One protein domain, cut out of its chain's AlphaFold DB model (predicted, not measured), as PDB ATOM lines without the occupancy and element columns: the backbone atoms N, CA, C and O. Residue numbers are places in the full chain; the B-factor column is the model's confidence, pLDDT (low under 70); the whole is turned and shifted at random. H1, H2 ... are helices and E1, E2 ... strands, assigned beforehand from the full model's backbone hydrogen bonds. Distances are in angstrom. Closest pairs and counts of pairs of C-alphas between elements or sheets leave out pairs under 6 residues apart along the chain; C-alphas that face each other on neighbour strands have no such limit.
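Overview. This is residues 2 to 116 of the 117 residues of an uncharacterized protein of Streptomyces sp. SAT1 (UniProt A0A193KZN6). The long helix H3 forms the middle of the model, with the two-stranded hairpin E1 and E2 over one of its sides, E2 the nearer strand, and H1 running beside it at a shallow tilt. H4 folds back from the end of H3 and diverges from it, while H2 turns off from H1 toward one end of the longest axis and the long stretch of residues 41 to 64 reaches the other end. The printed part has 115 residues, with four named helices and two named strands in the order H1, H2, E1, E2, H3, H4; the sheet, E1 - E2, is antiparallel and the class is mostly helix. The whole is compact, with a radius of gyration of the C-alphas of 14.7 A, yet elongated in outline, spanning 47 by 30 by 28 A.

Arrangement. E1, residues 36 to 40, and E2, residues 65 to 69, form an antiparallel hairpin, their directions 178 degrees apart. N 37 and O 68 are 2.8 A apart and N 66 and O 39 are 2.9 A apart, both within hydrogen-bond range. The closest C-alphas of E2 and H3, residues 79 to 96, are those of Phe 68 and Trp 89, 5.9 A apart. E1 and H3 are only just apart, at 8.1 A. H3 and H4, residues 102 to 114, form a helical hairpin and touch, the closest C-alphas being those of Arg 91 and Met 102 at 5.4 A; they run opposite ways at a shallow tilt of 32 degrees. H4 touches H3 with residues 102 to 106 alone, and H3 touches H4 with residues 87 to 95 alone. H1, residues 2 to 11, only just touches H3, with 3 pairs of C-alphas within 8 A, the closest Leu 8 and Val 86 at 7.3 A. H1 and H3 run opposite ways at a shallow tilt of 30 degrees. H1 and H4 are near each other, with 7 pairs of C-alphas within 10 A. H1 and H2, residues 14 to 24, touch only at the corner, the closest C-alphas being those of Thr 10 and Phe 16 at 6.5 A, with a steep tilt of 61 degrees. H2 is apart from H3 and from H4. In H1, H2, H3 and H4 every O i to N i+4 pair is within hydrogen-bond range.

Along the chain. H1 begins at C-alpha 2, (221.759, 123.819, 268.533), and is 14.1 A long; H2 is 15.2 A long. E1 and E2 each measure 13.0 A. H3, 25.8 A long, begins at C-alpha 79, (207.256, 126.948, 286.373). H4, 18.6 A long, ends at C-alpha 114, (206.878, 115.337, 278.675).

Size, cuts and confidence. The two C-alphas farthest apart, those of Asp 25 and Asp 59, are 48.0 A from each other. The printed part has no cut. The links H2 to E1 and E1 to E2 are long, with 11 and 24 residues; residues 55 to 56, in the longer one, pair antiparallel with residues 99 to 100. Mean pLDDT of the printed part is 80.8, and 17 residues are under 70, among them residues 27 to 32 and 113 to 116.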
ATOM      1  N   ALA A   2     220.947 123.254 267.445       67.19
ATOM      2  CA  ALA A   2     221.759 123.819 268.533       67.19
ATOM      3  C   ALA A   2     221.156 125.041 269.260       67.19
ATOM      4  O   ALA A   2     221.223 125.090 270.483       67.19
ATOM      5  N   LEU A   3     220.567 126.015 268.548       70.06
ATOM      6  CA  LEU A   3     220.087 127.251 269.185       70.06
ATOM      7  C   LEU A   3     218.767 127.048 269.939       70.06
ATOM      8  O   LEU A   3     218.675 127.383 271.113       70.06
ATOM      9  N   PHE A   4     217.766 126.461 269.281       68.38
ATOM     10  CA  PHE A   4     216.436 126.240 269.857       68.38
ATOM     11  C   PHE A   4     216.481 125.337 271.099       68.38
ATOM     12  O   PHE A   4     215.986 125.716 272.158       68.38
ATOM     13  N   GLU A   5     217.152 124.180 271.006       68.44
ATOM     14  CA  GLU A   5     217.351 123.308 272.170       68.44
ATOM     15  C   GLU A   5     218.235 123.973 273.230       68.44
ATOM     16  O   GLU A   5     218.007 123.770 274.416       68.44
ATOM     17  N   GLY A   6     219.226 124.776 272.827       70.06
ATOM     18  CA  GLY A   6     220.093 125.516 273.745       70.06
ATOM     19  C   GLY A   6     219.330 126.540 274.586       70.06
ATOM     20  O   GLY A   6     219.506 126.573 275.803       70.06
ATOM     21  N   ILE A   7     218.446 127.325 273.960       72.69
ATOM     22  CA  ILE A   7     217.566 128.269 274.659       72.69
ATOM     23  C   ILE A   7     216.687 127.489 275.636       72.69
ATOM     24  O   ILE A   7     216.808 127.690 276.837       72.69
ATOM     25  N   LEU A   8     215.917 126.507 275.157       68.94
ATOM     26  CA  LEU A   8     215.010 125.719 276.003       68.94
ATOM     27  C   LEU A   8     215.726 125.030 277.169       68.94
ATOM     28  O   LEU A   8     215.262 125.068 278.308       68.94
ATOM     29  N   LYS A   9     216.890 124.431 276.913       71.50
ATOM     30  CA  LYS A   9     217.668 123.750 277.946       71.50
ATOM     31  C   LYS A   9     218.197 124.709 279.009       71.50
ATOM     32  O   LYS A   9     218.298 124.327 280.165       71.50
ATOM     33  N   THR A  10     218.557 125.932 278.641       69.69
ATOM     34  CA  THR A  10     219.150 126.883 279.594       69.69
ATOM     35  C   THR A  10     218.116 127.714 280.340       69.69
ATOM     36  O   THR A  10     218.397 128.178 281.442       69.69
ATOM     37  N   THR A  11     216.920 127.893 279.778       70.38
ATOM     38  CA  THR A  11     215.906 128.774 280.363       70.38
ATOM     39  C   THR A  11     214.868 128.050 281.210       70.38
ATOM     40  O   THR A  11     214.294 128.693 282.091       70.38
ATOM     41  N   VAL A  12     214.584 126.765 280.946       72.75
ATOM     42  CA  VAL A  12     213.427 126.057 281.542       72.75
ATOM     43  C   VAL A  12     213.645 124.577 281.885       72.75
ATOM     44  O   VAL A  12     212.809 124.014 282.587       72.75
ATOM     45  N   ASP A  13     214.736 123.930 281.456       75.50
ATOM     46  CA  ASP A  13     214.991 122.522 281.812       75.50
ATOM     47  C   ASP A  13     215.160 122.347 283.336       75.50
ATOM     48  O   ASP A  13     216.068 122.951 283.918       75.50
ATOM     49  N   PRO A  14     214.340 121.510 284.005       72.56
ATOM     50  CA  PRO A  14     214.385 121.377 285.459       72.56
ATOM     51  C   PRO A  14     215.736 120.893 285.995       72.56
ATOM     52  O   PRO A  14     216.149 121.326 287.068       72.56
ATOM     53  N   GLY A  15     216.440 120.024 285.259       72.81
ATOM     54  CA  GLY A  15     217.753 119.518 285.657       72.81
ATOM     55  C   GLY A  15     218.829 120.600 285.593       72.81
ATOM     56  O   GLY A  15     219.614 120.748 286.526       72.81
ATOM     57  N   PHE A  16     218.835 121.399 284.526       71.12
ATOM     58  CA  PHE A  16     219.736 122.540 284.383       71.12
ATOM     59  C   PHE A  16     219.438 123.642 285.404       71.12
ATOM     60  O   PHE A  16     220.358 124.122 286.064       71.12
ATOM     61  N   VAL A  17     218.166 124.014 285.585       72.88
ATOM     62  CA  VAL A  17     217.761 125.032 286.568       72.88
ATOM     63  C   VAL A  17     218.125 124.596 287.989       72.88
ATOM     64  O   VAL A  17     218.684 125.396 288.739       72.88
ATOM     65  N   ALA A  18     217.879 123.332 288.351       74.81
ATOM     66  CA  ALA A  18     218.254 122.796 289.658       74.81
ATOM     67  C   ALA A  18     219.774 122.799 289.877       74.81
ATOM     68  O   ALA A  18     220.242 123.115 290.971       74.81
ATOM     69  N   GLU A  19     220.556 122.485 288.846       73.12
ATOM     70  CA  GLU A  19     222.013 122.462 288.954       73.12
ATOM     71  C   GLU A  19     222.610 123.872 289.071       73.12
ATOM     72  O   GLU A  19     223.501 124.094 289.891       73.12
ATOM     73  N   ILE A  20     222.085 124.849 288.323       69.50
ATOM     74  CA  ILE A  20     222.469 126.256 288.487       69.50
ATOM     75  C   ILE A  20     222.105 126.741 289.888       69.50
ATOM     76  O   ILE A  20     222.971 127.299 290.554       69.50
ATOM     77  N   ALA A  21     220.889 126.466 290.364       72.88
ATOM     78  CA  ALA A  21     220.454 126.811 291.717       72.88
ATOM     79  C   ALA A  21     221.370 126.237 292.800       72.88
ATOM     80  O   ALA A  21     221.742 126.930 293.743       72.88
ATOM     81  N   ARG A  22     221.784 124.976 292.641       79.56
ATOM     82  CA  ARG A  22     222.716 124.302 293.549       79.56
ATOM     83  C   ARG A  22     224.091 124.969 293.561       79.56
ATOM     84  O   ARG A  22     224.706 125.069 294.617       79.56
ATOM     85  N   ILE A  23     224.602 125.372 292.396       73.00
ATOM     86  CA  ILE A  23     225.922 126.008 292.269       73.00
ATOM     87  C   ILE A  23     225.899 127.442 292.804       73.00
ATOM     88  O   ILE A  23     226.879 127.885 293.401       73.00
ATOM     89  N   THR A  24     224.809 128.172 292.577       73.81
ATOM     90  CA  THR A  24     224.673 129.572 292.991       73.81
ATOM     91  C   THR A  24     224.138 129.737 294.412       73.81
ATOM     92  O   THR A  24     224.216 130.844 294.932       73.81
ATOM     93  N   ASP A  25     223.641 128.661 295.035       75.44
ATOM     94  CA  ASP A  25     222.919 128.666 296.320       75.44
ATOM     95  C   ASP A  25     221.703 129.615 296.309       75.44
ATOM     96  O   ASP A  25     221.356 130.257 297.300       75.44
ATOM     97  N   ILE A  26     221.063 129.742 295.142       72.88
ATOM     98  CA  ILE A  26     219.891 130.592 294.925       72.88
ATOM     99  C   ILE A  26     218.716 129.709 294.521       72.88
ATOM    100  O   ILE A  26     218.741 129.064 293.474       72.88
ATOM    101  N   ASP A  27     217.654 129.732 295.327       69.19
ATOM    102  CA  ASP A  27     216.384 129.097 294.979       69.19
ATOM    103  C   ASP A  27     215.802 129.756 293.703       69.19
ATOM    104  O   ASP A  27     215.620 130.979 293.679       69.19
ATOM    105  N   PRO A  28     215.475 128.994 292.640       62.78
ATOM    106  CA  PRO A  28     214.829 129.512 291.431       62.78
ATOM    107  C   PRO A  28     213.499 130.229 291.691       62.78
ATOM    108  O   PRO A  28     213.083 131.068 290.896       62.78
ATOM    109  N   VAL A  29     212.821 129.929 292.802       66.25
ATOM    110  CA  VAL A  29     211.626 130.662 293.250       66.25
ATOM    111  C   VAL A  29     211.988 132.082 293.705       66.25
ATOM    112  O   VAL A  29     211.191 133.014 293.560       66.25
ATOM    113  N   LEU A  30     213.199 132.271 294.235       64.56
ATOM    114  CA  LEU A  30     213.726 133.558 294.690       64.56
ATOM    115  C   LEU A  30     214.413 134.345 293.563       64.56
ATOM    116  O   LEU A  30     214.406 135.577 293.601       64.56
ATOM    117  N   ALA A  31     214.946 133.666 292.542       64.81
ATOM    118  CA  ALA A  31     215.492 134.277 291.329       64.81
ATOM    119  C   ALA A  31     214.643 133.940 290.101       64.81
ATOM    120  O   ALA A  31     214.894 132.974 289.382       64.81
ATOM    121  N   ALA A  32     213.643 134.789 289.860       68.06
ATOM    122  CA  ALA A  32     212.794 134.708 288.680       68.06
ATOM    123  C   ALA A  32     213.618 134.715 287.379       68.06
ATOM    124  O   ALA A  32     214.679 135.341 287.295       68.06
ATOM    125  N   GLN A  33     213.081 134.063 286.344       73.19
ATOM    126  CA  GLN A  33     213.620 134.149 284.986       73.19
ATOM    127  C   GLN A  33     213.767 135.628 284.566       73.19
ATOM    128  O   GLN A  33     212.942 136.461 284.965       73.19
ATOM    129  N   PRO A  34     214.804 135.995 283.788       77.81
ATOM    130  CA  PRO A  34     214.973 137.365 283.317       77.81
ATOM    131  C   PRO A  34     213.715 137.880 282.612       77.81
ATOM    132  O   PRO A  34     213.083 137.168 281.840       77.81
ATOM    133  N   ARG A  35     213.371 139.154 282.842       85.69
ATOM    134  CA  ARG A  35     212.226 139.798 282.170       85.69
ATOM    135  C   ARG A  35     212.523 140.196 280.726       85.69
ATOM    136  O   ARG A  35     211.651 140.731 280.050       85.69
ATOM    137  N   GLU A  36     213.755 140.008 280.274       86.56
ATOM    138  CA  GLU A  36     214.182 140.366 278.932       86.56
ATOM    139  C   GLU A  36     215.285 139.407 278.474       86.56
ATOM    140  O   GLU A  36     216.252 139.177 279.204       86.56
ATOM    141  N   LEU A  37     215.141 138.853 277.273       86.50
ATOM    142  CA  LEU A  37     216.156 138.056 276.597       86.50
ATOM    143  C   LEU A  37     216.744 138.878 275.454       86.50
ATOM    144  O   LEU A  37     216.027 139.316 274.557       86.50
ATOM    145  N   HIS A  38     218.060 139.066 275.479       88.62
ATOM    146  CA  HIS A  38     218.809 139.689 274.391       88.62
ATOM    147  C   HIS A  38     219.504 138.586 273.615       88.62
ATOM    148  O   HIS A  38     220.416 137.941 274.132       88.62
ATOM    149  N   LEU A  39     219.073 138.367 272.379       85.25
ATOM    150  CA  LEU A  39     219.700 137.410 271.483       85.25
ATOM    151  C   LEU A  39     220.432 138.175 270.390       85.25
ATOM    152  O   LEU A  39     219.829 138.966 269.671       85.25
ATOM    153  N   VAL A  40     221.729 137.916 270.264       86.31
ATOM    154  CA  VAL A  40     222.579 138.476 269.214       86.31
ATOM    155  C   VAL A  40     223.318 137.322 268.557       86.31
ATOM    156  O   VAL A  40     224.027 136.575 269.231       86.31
ATOM    157  N   ALA A  41     223.133 137.171 267.252       84.31
ATOM    158  CA  ALA A  41     223.781 136.159 266.440       84.31
ATOM    159  C   ALA A  41     224.743 136.783 265.420       84.31
ATOM    160  O   ALA A  41     224.575 137.920 264.983       84.31
ATOM    161  N   ASP A  42     225.756 136.013 265.026       85.06
ATOM    162  CA  ASP A  42     226.744 136.372 264.002       85.06
ATOM    163  C   ASP A  42     226.220 136.193 262.565       85.06
ATOM    164  O   ASP A  42     226.831 136.669 261.608       85.06
ATOM    165  N   ARG A  43     225.079 135.514 262.416       85.69
ATOM    166  CA  ARG A  43     224.369 135.275 261.159       85.69
ATOM    167  C   ARG A  43     222.859 135.301 261.373       85.69
ATOM    168  O   ARG A  43     222.388 135.433 262.503       85.69
ATOM    169  N   HIS A  44     222.092 135.165 260.295       87.94
ATOM    170  CA  HIS A  44     220.643 135.195 260.402       87.94
ATOM    171  C   HIS A  44     220.118 134.012 261.219       87.94
ATOM    172  O   HIS A  44     220.572 132.877 261.088       87.94
ATOM    173  N   VAL A  45     219.124 134.283 262.061       85.38
ATOM    174  CA  VAL A  45     218.476 133.302 262.933       85.38
ATOM    175  C   VAL A  45     217.916 132.135 262.121       85.38
ATOM    176  O   VAL A  45     218.042 130.987 262.543       85.38
ATOM    177  N   LYS A  46     217.389 132.391 260.918       84.19
ATOM    178  CA  LYS A  46     216.919 131.327 260.022       84.19
ATOM    179  C   LYS A  46     218.013 130.352 259.571       84.19
ATOM    180  O   LYS A  46     217.716 129.189 259.343       84.19
ATOM    181  N   ASP A  47     219.275 130.783 259.561       84.19
ATOM    182  CA  ASP A  47     220.437 129.930 259.260       84.19
ATOM    183  C   ASP A  47     220.954 129.175 260.506       84.19
ATOM    184  O   ASP A  47     221.891 128.371 260.438       84.19
ATOM    185  N   LEU A  48     220.411 129.483 261.687       81.25
ATOM    186  CA  LEU A  48     220.775 128.881 262.977       81.25
ATOM    187  C   LEU A  48     219.743 127.863 263.457       81.25
ATOM    188  O   LEU A  48     220.082 126.921 264.186       81.25
ATOM    189  N   ILE A  49     218.490 128.051 263.058       77.06
ATOM    190  CA  ILE A  49     217.390 127.147 263.355       77.06
ATOM    191  C   ILE A  49     217.321 126.100 262.238       77.06
ATOM    192  O   ILE A  49     217.441 126.415 261.061       77.06
ATOM    193  N   GLN A  50     217.173 124.824 262.601       70.75
ATOM    194  CA  GLN A  50     216.917 123.800 261.589       70.75
ATOM    195  C   GLN A  50     215.503 123.984 261.043       70.75
ATOM    196  O   GLN A  50     214.556 124.057 261.820       70.75
ATOM    197  N   SER A  51     215.377 124.030 259.722       64.25
ATOM    198  CA  SER A  51     214.140 124.329 259.001       64.25
ATOM    199  C   SER A  51     213.117 123.182 258.966       64.25
ATOM    200  O   SER A  51     212.074 123.323 258.337       64.25
ATOM    201  N   ASP A  52     213.353 122.055 259.648       74.12
ATOM    202  CA  ASP A  52     212.440 120.901 259.638       74.12
ATOM    203  C   ASP A  52     211.072 121.233 260.281       74.12
ATOM    204  O   ASP A  52     210.850 121.137 261.496       74.12
ATOM    205  N   GLY A  53     210.110 121.580 259.426       77.50
ATOM    206  CA  GLY A  53     208.769 122.020 259.813       77.50
ATOM    207  C   GLY A  53     208.651 123.521 260.091       77.50
ATOM    208  O   GLY A  53     207.663 123.918 260.705       77.50
ATOM    209  N   LEU A  54     209.633 124.321 259.661       86.69
ATOM    210  CA  LEU A  54     209.530 125.776 259.553       86.69
ATOM    211  C   LEU A  54     209.547 126.172 258.079       86.69
ATOM    212  O   LEU A  54     210.329 125.634 257.297       86.69
ATOM    213  N   GLU A  55     208.710 127.132 257.714       88.75
ATOM    214  CA  GLU A  55     208.641 127.643 256.345       88.75
ATOM    215  C   GLU A  55     209.084 129.104 256.317       88.75
ATOM    216  O   GLU A  55     208.739 129.883 257.205       88.75
ATOM    217  N   GLU A  56     209.861 129.476 255.300       89.44
ATOM    218  CA  GLU A  56     210.221 130.876 255.086       89.44
ATOM    219  C   GLU A  56     208.997 131.664 254.618       89.44
ATOM    220  O   GLU A  56     208.286 131.263 253.693       89.44
ATOM    221  N   ILE A  57     208.772 132.813 255.246       88.19
ATOM    222  CA  ILE A  57     207.774 133.783 254.819       88.19
ATOM    223  C   ILE A  57     208.367 134.550 253.625       88.19
ATOM    224  O   ILE A  57     209.422 135.175 253.774       88.19
ATOM    225  N   PRO A  58     207.728 134.526 252.439       84.94
ATOM    226  CA  PRO A  58     208.224 135.253 251.274       84.94
ATOM    227  C   PRO A  58     208.390 136.743 251.572       84.94
ATOM    228  O   PRO A  58     207.556 137.339 252.250       84.94
ATOM    229  N   ASP A  59     209.474 137.330 251.066       84.00
ATOM    230  CA  ASP A  59     209.833 138.743 251.251       84.00
ATOM    231  C   ASP A  59     210.023 139.188 252.715       84.00
ATOM    232  O   ASP A  59     210.232 140.375 252.982       84.00
ATOM    233  N   ALA A  60     210.010 138.256 253.675       81.06
ATOM    234  CA  ALA A  60     210.386 138.570 255.039       81.06
ATOM    235  C   ALA A  60     211.888 138.868 255.104       81.06
ATOM    236  O   ALA A  60     212.729 138.137 254.571       81.06
ATOM    237  N   GLY A  61     212.226 139.982 255.754       75.12
ATOM    238  CA  GLY A  61     213.610 140.347 256.018       75.12
ATOM    239  C   GLY A  61     214.320 139.293 256.870       75.12
ATOM    240  O   GLY A  61     213.706 138.414 257.466       75.12
ATOM    241  N   ALA A  62     215.641 139.395 256.943       79.50
ATOM    242  CA  ALA A  62     216.443 138.474 257.727       79.50
ATOM    243  C   ALA A  62     216.844 139.117 259.064       79.50
ATOM    244  O   ALA A  62     217.427 140.202 259.084       79.50
ATOM    245  N   SER A  63     216.565 138.440 260.181       85.38
ATOM    246  CA  SER A  63     216.955 138.888 261.524       85.38
ATOM    247  C   SER A  63     218.176 138.131 262.042       85.38
ATOM    248  O   SER A  63     218.303 136.929 261.823       85.38
ATOM    249  N   ALA A  64     219.075 138.832 262.738       85.06
ATOM    250  CA  ALA A  64     220.214 138.266 263.466       85.06
ATOM    251  C   ALA A  64     219.973 138.224 264.991       85.06
ATOM    252  O   ALA A  64     220.917 138.137 265.774       85.06
ATOM    253  N   GLY A  65     218.715 138.313 265.429       86.06
ATOM    254  CA  GLY A  65     218.331 138.248 266.834       86.06
ATOM    255  C   GLY A  65     217.322 139.320 267.228       86.06
ATOM    256  O   GLY A  65     216.626 139.882 266.387       86.06
ATOM    257  N   GLY A  66     217.216 139.597 268.521       89.31
ATOM    258  CA  GLY A  66     216.198 140.505 269.025       89.31
ATOM    259  C   GLY A  66     216.244 140.695 270.531       89.31
ATOM    260  O   GLY A  66     216.990 140.026 271.250       89.31
ATOM    261  N   VAL A  67     215.424 141.637 270.988       90.56
ATOM    262  CA  VAL A  67     215.148 141.868 272.403       90.56
ATOM    263  C   VAL A  67     213.730 141.391 272.671       90.56
ATOM    264  O   VAL A  67     212.766 141.992 272.195       90.56
ATOM    265  N   PHE A  68     213.608 140.310 273.431       90.62
ATOM    266  CA  PHE A  68     212.336 139.675 273.739       90.62
ATOM    267  C   PHE A  68     211.955 139.997 275.172       90.62
ATOM    268  O   PHE A  68     212.681 139.669 276.110       90.62
ATOM    269  N   ARG A  69     210.827 140.679 275.348       90.94
ATOM    270  CA  ARG A  69     210.361 141.116 276.665       90.94
ATOM    271  C   ARG A  69     209.403 140.110 277.255       90.94
ATOM    272  O   ARG A  69     208.666 139.444 276.535       90.94
ATOM    273  N   ALA A  70     209.424 140.014 278.573       89.19
ATOM    274  CA  ALA A  70     208.487 139.177 279.278       89.19
ATOM    275  C   ALA A  70     207.068 139.740 279.191       89.19
ATOM    276  O   ALA A  70     206.863 140.956 279.284       89.19
ATOM    277  N   ASN A  71     206.095 138.847 279.056       90.25
ATOM    278  CA  ASN A  71     204.693 139.175 279.187       90.25
ATOM    279  C   ASN A  71     204.441 139.602 280.646       90.25
ATOM    280  O   ASN A  71     204.648 138.810 281.567       90.25
ATOM    281  N   PRO A  72     204.012 140.853 280.897       88.44
ATOM    282  CA  PRO A  72     203.834 141.352 282.257       88.44
ATOM    283  C   PRO A  72     202.705 140.648 283.022       88.44
ATOM    284  O   PRO A  72     202.607 140.857 284.230       88.44
ATOM    285  N   ALA A  73     201.865 139.857 282.345       93.06
ATOM    286  CA  ALA A  73     200.807 139.065 282.962       93.06
ATOM    287  C   ALA A  73     201.298 137.747 283.591       93.06
ATOM    288  O   ALA A  73     200.551 137.165 284.371       93.06
ATOM    289  N   LEU A  74     202.517 137.294 283.275       90.12
ATOM    290  CA  LEU A  74     203.072 136.028 283.765       90.12
ATOM    291  C   LEU A  74     203.830 136.215 285.088       90.12
ATOM    292  O   LEU A  74     204.615 137.162 285.244       90.12
ATOM    293  N   ASP A  75     203.648 135.287 286.028       88.88
ATOM    294  CA  ASP A  75     204.479 135.175 287.224       88.88
ATOM    295  C   ASP A  75     205.685 134.276 286.938       88.88
ATOM    296  O   ASP A  75     205.639 133.057 287.047       88.88
ATOM    297  N   LEU A  76     206.830 134.889 286.642       85.00
ATOM    298  CA  LEU A  76     208.067 134.162 286.328       85.00
ATOM    299  C   LEU A  76     208.657 133.366 287.516       85.00
ATOM    300  O   LEU A  76     209.716 132.738 287.379       85.00
ATOM    301  N   ARG A  77     208.004 133.371 288.684       80.38
ATOM    302  CA  ARG A  77     208.284 132.437 289.785       80.38
ATOM    303  C   ARG A  77     207.593 131.087 289.604       80.38
ATOM    304  O   ARG A  77     208.106 130.089 290.114       80.38
ATOM    305  N   ASP A  78     206.501 131.028 288.852       84.50
ATOM    306  CA  ASP A  78     205.822 129.785 288.502       84.50
ATOM    307  C   ASP A  78     206.514 129.074 287.326       84.50
ATOM    308  O   ASP A  78     207.061 129.690 286.409       84.50
ATOM    309  N   ALA A  79     206.559 127.743 287.379       81.06
ATOM    310  CA  ALA A  79     207.256 126.948 286.373       81.06
ATOM    311  C   ALA A  79     206.511 126.890 285.032       81.06
ATOM    312  O   ALA A  79     207.161 126.866 283.984       81.06
ATOM    313  N   ALA A  80     205.177 126.866 285.054       85.81
ATOM    314  CA  ALA A  80     204.366 126.869 283.847       85.81
ATOM    315  C   ALA A  80     204.435 128.237 283.158       85.81
ATOM    316  O   ALA A  80     204.680 128.281 281.952       85.81
ATOM    317  N   ASP A  81     204.357 129.324 283.926       89.00
ATOM    318  CA  ASP A  81     204.479 130.695 283.418       89.00
ATOM    319  C   ASP A  81     205.875 130.972 282.832       89.00
ATOM    320  O   ASP A  81     205.996 131.583 281.771       89.00
ATOM    321  N   ARG A  82     206.957 130.459 283.442       86.12
ATOM    322  CA  ARG A  82     208.307 130.518 282.835       86.12
ATOM    323  C   ARG A  82     208.392 129.775 281.506       86.12
ATOM    324  O   ARG A  82     209.115 130.200 280.604       86.12
ATOM    325  N   GLN A  83     207.713 128.637 281.393       86.94
ATOM    326  CA  GLN A  83     207.690 127.882 280.146       86.94
ATOM    327  C   GLN A  83     206.872 128.615 279.079       86.94
ATOM    328  O   GLN A  83     207.310 128.691 277.936       86.94
ATOM    329  N   GLU A  84     205.721 129.183 279.440       90.69
ATOM    330  CA  GLU A  84     204.924 130.028 278.546       90.69
ATOM    331  C   GLU A  84     205.729 131.231 278.045       90.69
ATOM    332  O   GLU A  84     205.770 131.487 276.843       90.69
ATOM    333  N   GLN A  85     206.480 131.883 278.933       91.44
ATOM    334  CA  GLN A  85     207.346 132.995 278.565       91.44
ATOM    335  C   GLN A  85     208.381 132.627 277.493       91.44
ATOM    336  O   GLN A  85     208.637 133.400 276.566       91.44
ATOM    337  N   VAL A  86     209.008 131.458 277.627       88.94
ATOM    338  CA  VAL A  86     210.016 130.990 276.668       88.94
ATOM    339  C   VAL A  86     209.374 130.609 275.346       88.94
ATOM    340  O   VAL A  86     209.926 130.925 274.295       88.94
ATOM    341  N   ASP A  87     208.203 129.985 275.378       90.44
ATOM    342  CA  ASP A  87     207.456 129.669 274.167       90.44
ATOM    343  C   ASP A  87     207.098 130.939 273.383       90.44
ATOM    344  O   ASP A  87     207.280 130.975 272.167       90.44
ATOM    345  N   ASP A  88     206.660 131.997 274.068       91.81
ATOM    346  CA  ASP A  88     206.360 133.292 273.451       91.81
ATOM    347  C   ASP A  88     207.598 133.925 272.812       91.81
ATOM    348  O   ASP A  88     207.542 134.391 271.670       91.81
ATOM    349  N   TRP A  89     208.744 133.882 273.497       91.88
ATOM    350  CA  TRP A  89     210.010 134.344 272.925       91.88
ATOM    351  C   TRP A  89     210.410 133.552 271.685       91.88
ATOM    352  O   TRP A  89     210.873 134.140 270.711       91.88
ATOM    353  N   LEU A  90     210.220 132.233 271.691       89.00
ATOM    354  CA  LEU A  90     210.558 131.383 270.553       89.00
ATOM    355  C   LEU A  90     209.642 131.654 269.360       89.00
ATOM    356  O   LEU A  90     210.145 131.791 268.246       89.00
ATOM    357  N   ARG A  91     208.330 131.797 269.581       90.81
ATOM    358  CA  ARG A  91     207.359 132.187 268.542       90.81
ATOM    359  C   ARG A  91     207.728 133.529 267.917       90.81
ATOM    360  O   ARG A  91     207.826 133.620 266.694       90.81
ATOM    361  N   GLN A  92     208.013 134.536 268.745       91.19
ATOM    362  CA  GLN A  92     208.439 135.847 268.263       91.19
ATOM    363  C   GLN A  92     209.764 135.761 267.493       91.19
ATOM    364  O   GLN A  92     209.872 136.329 266.413       91.19
ATOM    365  N   LEU A  93     210.744 134.997 267.988       89.62
ATOM    366  CA  LEU A  93     212.019 134.772 267.301       89.62
ATOM    367  C   LEU A  93     211.815 134.176 265.901       89.62
ATOM    368  O   LEU A  93     212.512 134.569 264.970       89.62
ATOM    369  N   GLY A  94     210.874 133.239 265.746       88.81
ATOM    370  CA  GLY A  94     210.507 132.677 264.447       88.81
ATOM    371  C   GLY A  94     209.980 133.742 263.489       88.81
ATOM    372  O   GLY A  94     210.521 133.898 262.396       88.81
ATOM    373  N   LEU A  95     208.994 134.522 263.933       89.50
ATOM    374  CA  LEU A  95     208.406 135.598 263.133       89.50
ATOM    375  C   LEU A  95     209.438 136.671 262.760       89.50
ATOM    376  O   LEU A  95     209.540 137.036 261.589       89.50
ATOM    377  N   ASP A  96     210.248 137.118 263.722       89.62
ATOM    378  CA  ASP A  96     211.315 138.101 263.505       89.62
ATOM    379  C   ASP A  96     212.370 137.570 262.518       89.62
ATOM    380  O   ASP A  96     212.947 138.334 261.744       89.62
ATOM    381  N   ALA A  97     212.614 136.255 262.503       88.38
ATOM    382  CA  ALA A  97     213.505 135.589 261.554       88.38
ATOM    383  C   ALA A  97     212.891 135.359 260.161       88.38
ATOM    384  O   ALA A  97     213.586 134.834 259.288       88.38
ATOM    385  N   GLY A  98     211.626 135.734 259.953       90.12
ATOM    386  CA  GLY A  98     210.902 135.493 258.708       90.12
ATOM    387  C   GLY A  98     210.469 134.038 258.536       90.12
ATOM    388  O   GLY A  98     210.445 133.539 257.413       90.12
ATOM    389  N   LEU A  99     210.160 133.343 259.633       90.06
ATOM    390  CA  LEU A  99     209.751 131.940 259.648       90.06
ATOM    391  C   LEU A  99     208.334 131.779 260.208       90.06
ATOM    392  O   LEU A  99     207.967 132.411 261.197       90.06
ATOM    393  N   THR A 100     207.564 130.870 259.616       90.94
ATOM    394  CA  THR A 100     206.284 130.381 260.153       90.94
ATOM    395  C   THR A 100     206.398 128.922 260.611       90.94
ATOM    396  O   THR A 100     207.361 128.228 260.282       90.94
ATOM    397  N   GLY A 101     205.424 128.447 261.394       89.06
ATOM    398  CA  GLY A 101     205.391 127.083 261.941       89.06
ATOM    399  C   GLY A 101     206.139 126.914 263.266       89.06
ATOM    400  O   GLY A 101     206.285 125.792 263.764       89.06
ATOM    401  N   MET A 102     206.598 128.016 263.863       88.94
ATOM    402  CA  MET A 102     207.332 128.017 265.128       88.94
ATOM    403  C   MET A 102     206.467 127.517 266.293       88.94
ATOM    404  O   MET A 102     206.955 126.789 267.154       88.94
ATOM    405  N   GLU A 103     205.168 127.808 266.274       88.88
ATOM    406  CA  GLU A 103     204.173 127.310 267.224       88.88
ATOM    407  C   GLU A 103     204.147 125.777 267.236       88.88
ATOM    408  O   GLU A 103     204.334 125.151 268.280       88.88
ATOM    409  N   ASN A 104     204.037 125.167 266.052       88.38
ATOM    410  CA  ASN A 104     204.032 123.713 265.891       88.38
ATOM    411  C   ASN A 104     205.367 123.088 266.318       88.38
ATOM    412  O   ASN A 104     205.413 121.955 266.802       88.38
ATOM    413  N   MET A 105     206.490 123.780 266.108       86.19
ATOM    414  CA  MET A 105     207.796 123.291 266.552       86.19
ATOM    415  C   MET A 105     207.922 123.312 268.083       86.19
ATOM    416  O   MET A 105     208.379 122.325 268.664       86.19
ATOM    417  N   VAL A 106     207.467 124.386 268.733       86.38
ATOM    418  CA  VAL A 106     207.420 124.516 270.199       86.38
ATOM    419  C   VAL A 106     206.517 123.448 270.823       86.38
ATOM    420  O   VAL A 106     206.936 122.759 271.756       86.38
ATOM    421  N   GLU A 107     205.325 123.219 270.270       86.75
ATOM    422  CA  GLU A 107     204.405 122.179 270.749       86.75
ATOM    423  C   GLU A 107     204.999 120.768 270.637       86.75
ATOM    424  O   GLU A 107     204.968 119.994 271.601       86.75
ATOM    425  N   ARG A 108     205.612 120.437 269.490       83.88
ATOM    426  CA  ARG A 108     206.308 119.153 269.297       83.88
ATOM    427  C   ARG A 108     207.423 118.957 270.320       83.88
ATOM    428  O   ARG A 108     207.604 117.847 270.829       83.88
ATOM    429  N   TYR A 109     208.162 120.018 270.639       77.62
ATOM    430  CA  TYR A 109     209.202 119.956 271.660       77.62
ATOM    431  C   TYR A 109     208.618 119.700 273.053       77.62
ATOM    432  O   TYR A 109     209.098 118.801 273.746       77.62
ATOM    433  N   ARG A 110     207.547 120.407 273.441       78.38
ATOM    434  CA  ARG A 110     206.856 120.172 274.722       78.38
ATOM    435  C   ARG A 110     206.383 118.724 274.858       78.38
ATOM    436  O   ARG A 110     206.662 118.087 275.873       78.38
ATOM    437  N   ALA A 111     205.740 118.178 273.826       81.94
ATOM    438  CA  ALA A 111     205.272 116.790 273.824       81.94
ATOM    439  C   ALA A 111     206.431 115.784 273.986       81.94
ATOM    440  O   ALA A 111     206.316 114.778 274.694       81.94
ATOM    441  N   ARG A 112     207.586 116.067 273.370       76.50
ATOM    442  CA  ARG A 112     208.796 115.241 273.498       76.50
ATOM    443  C   ARG A 112     209.455 115.347 274.876       76.50
ATOM    444  O   ARG A 112     210.007 114.362 275.360       76.50
ATOM    445  N   ALA A 113     209.440 116.522 275.498       67.62
ATOM    446  CA  ALA A 113     209.980 116.716 276.842       67.62
ATOM    447  C   ALA A 113     209.139 115.971 277.893       67.62
ATOM    448  O   ALA A 113     209.688 115.259 278.731       67.62
ATOM    449  N   GLN A 114     207.810 116.038 277.781       66.44
ATOM    450  CA  GLN A 114     206.878 115.337 278.675       66.44
ATOM    451  C   GLN A 114     206.979 113.810 278.577       66.44
ATOM    452  O   GLN A 114     206.808 113.121 279.570       66.44
ATOM    453  N   SER A 115     207.296 113.269 277.399       61.00
ATOM    454  CA  SER A 115     207.480 111.821 277.196       61.00
ATOM    455  C   SER A 115     208.839 111.287 277.664       61.00
ATOM    456  O   SER A 115     209.064 110.078 277.645       61.00
ATOM    457  N   ARG A 116     209.760 112.172 278.065       54.09
ATOM    458  CA  ARG A 116     211.071 111.830 278.640       54.09
ATOM    459  C   ARG A 116     211.106 111.917 280.169       54.09
ATOM    460  O   ARG A 116     212.155 111.625 280.741       54.09
TER     461      ARG A 116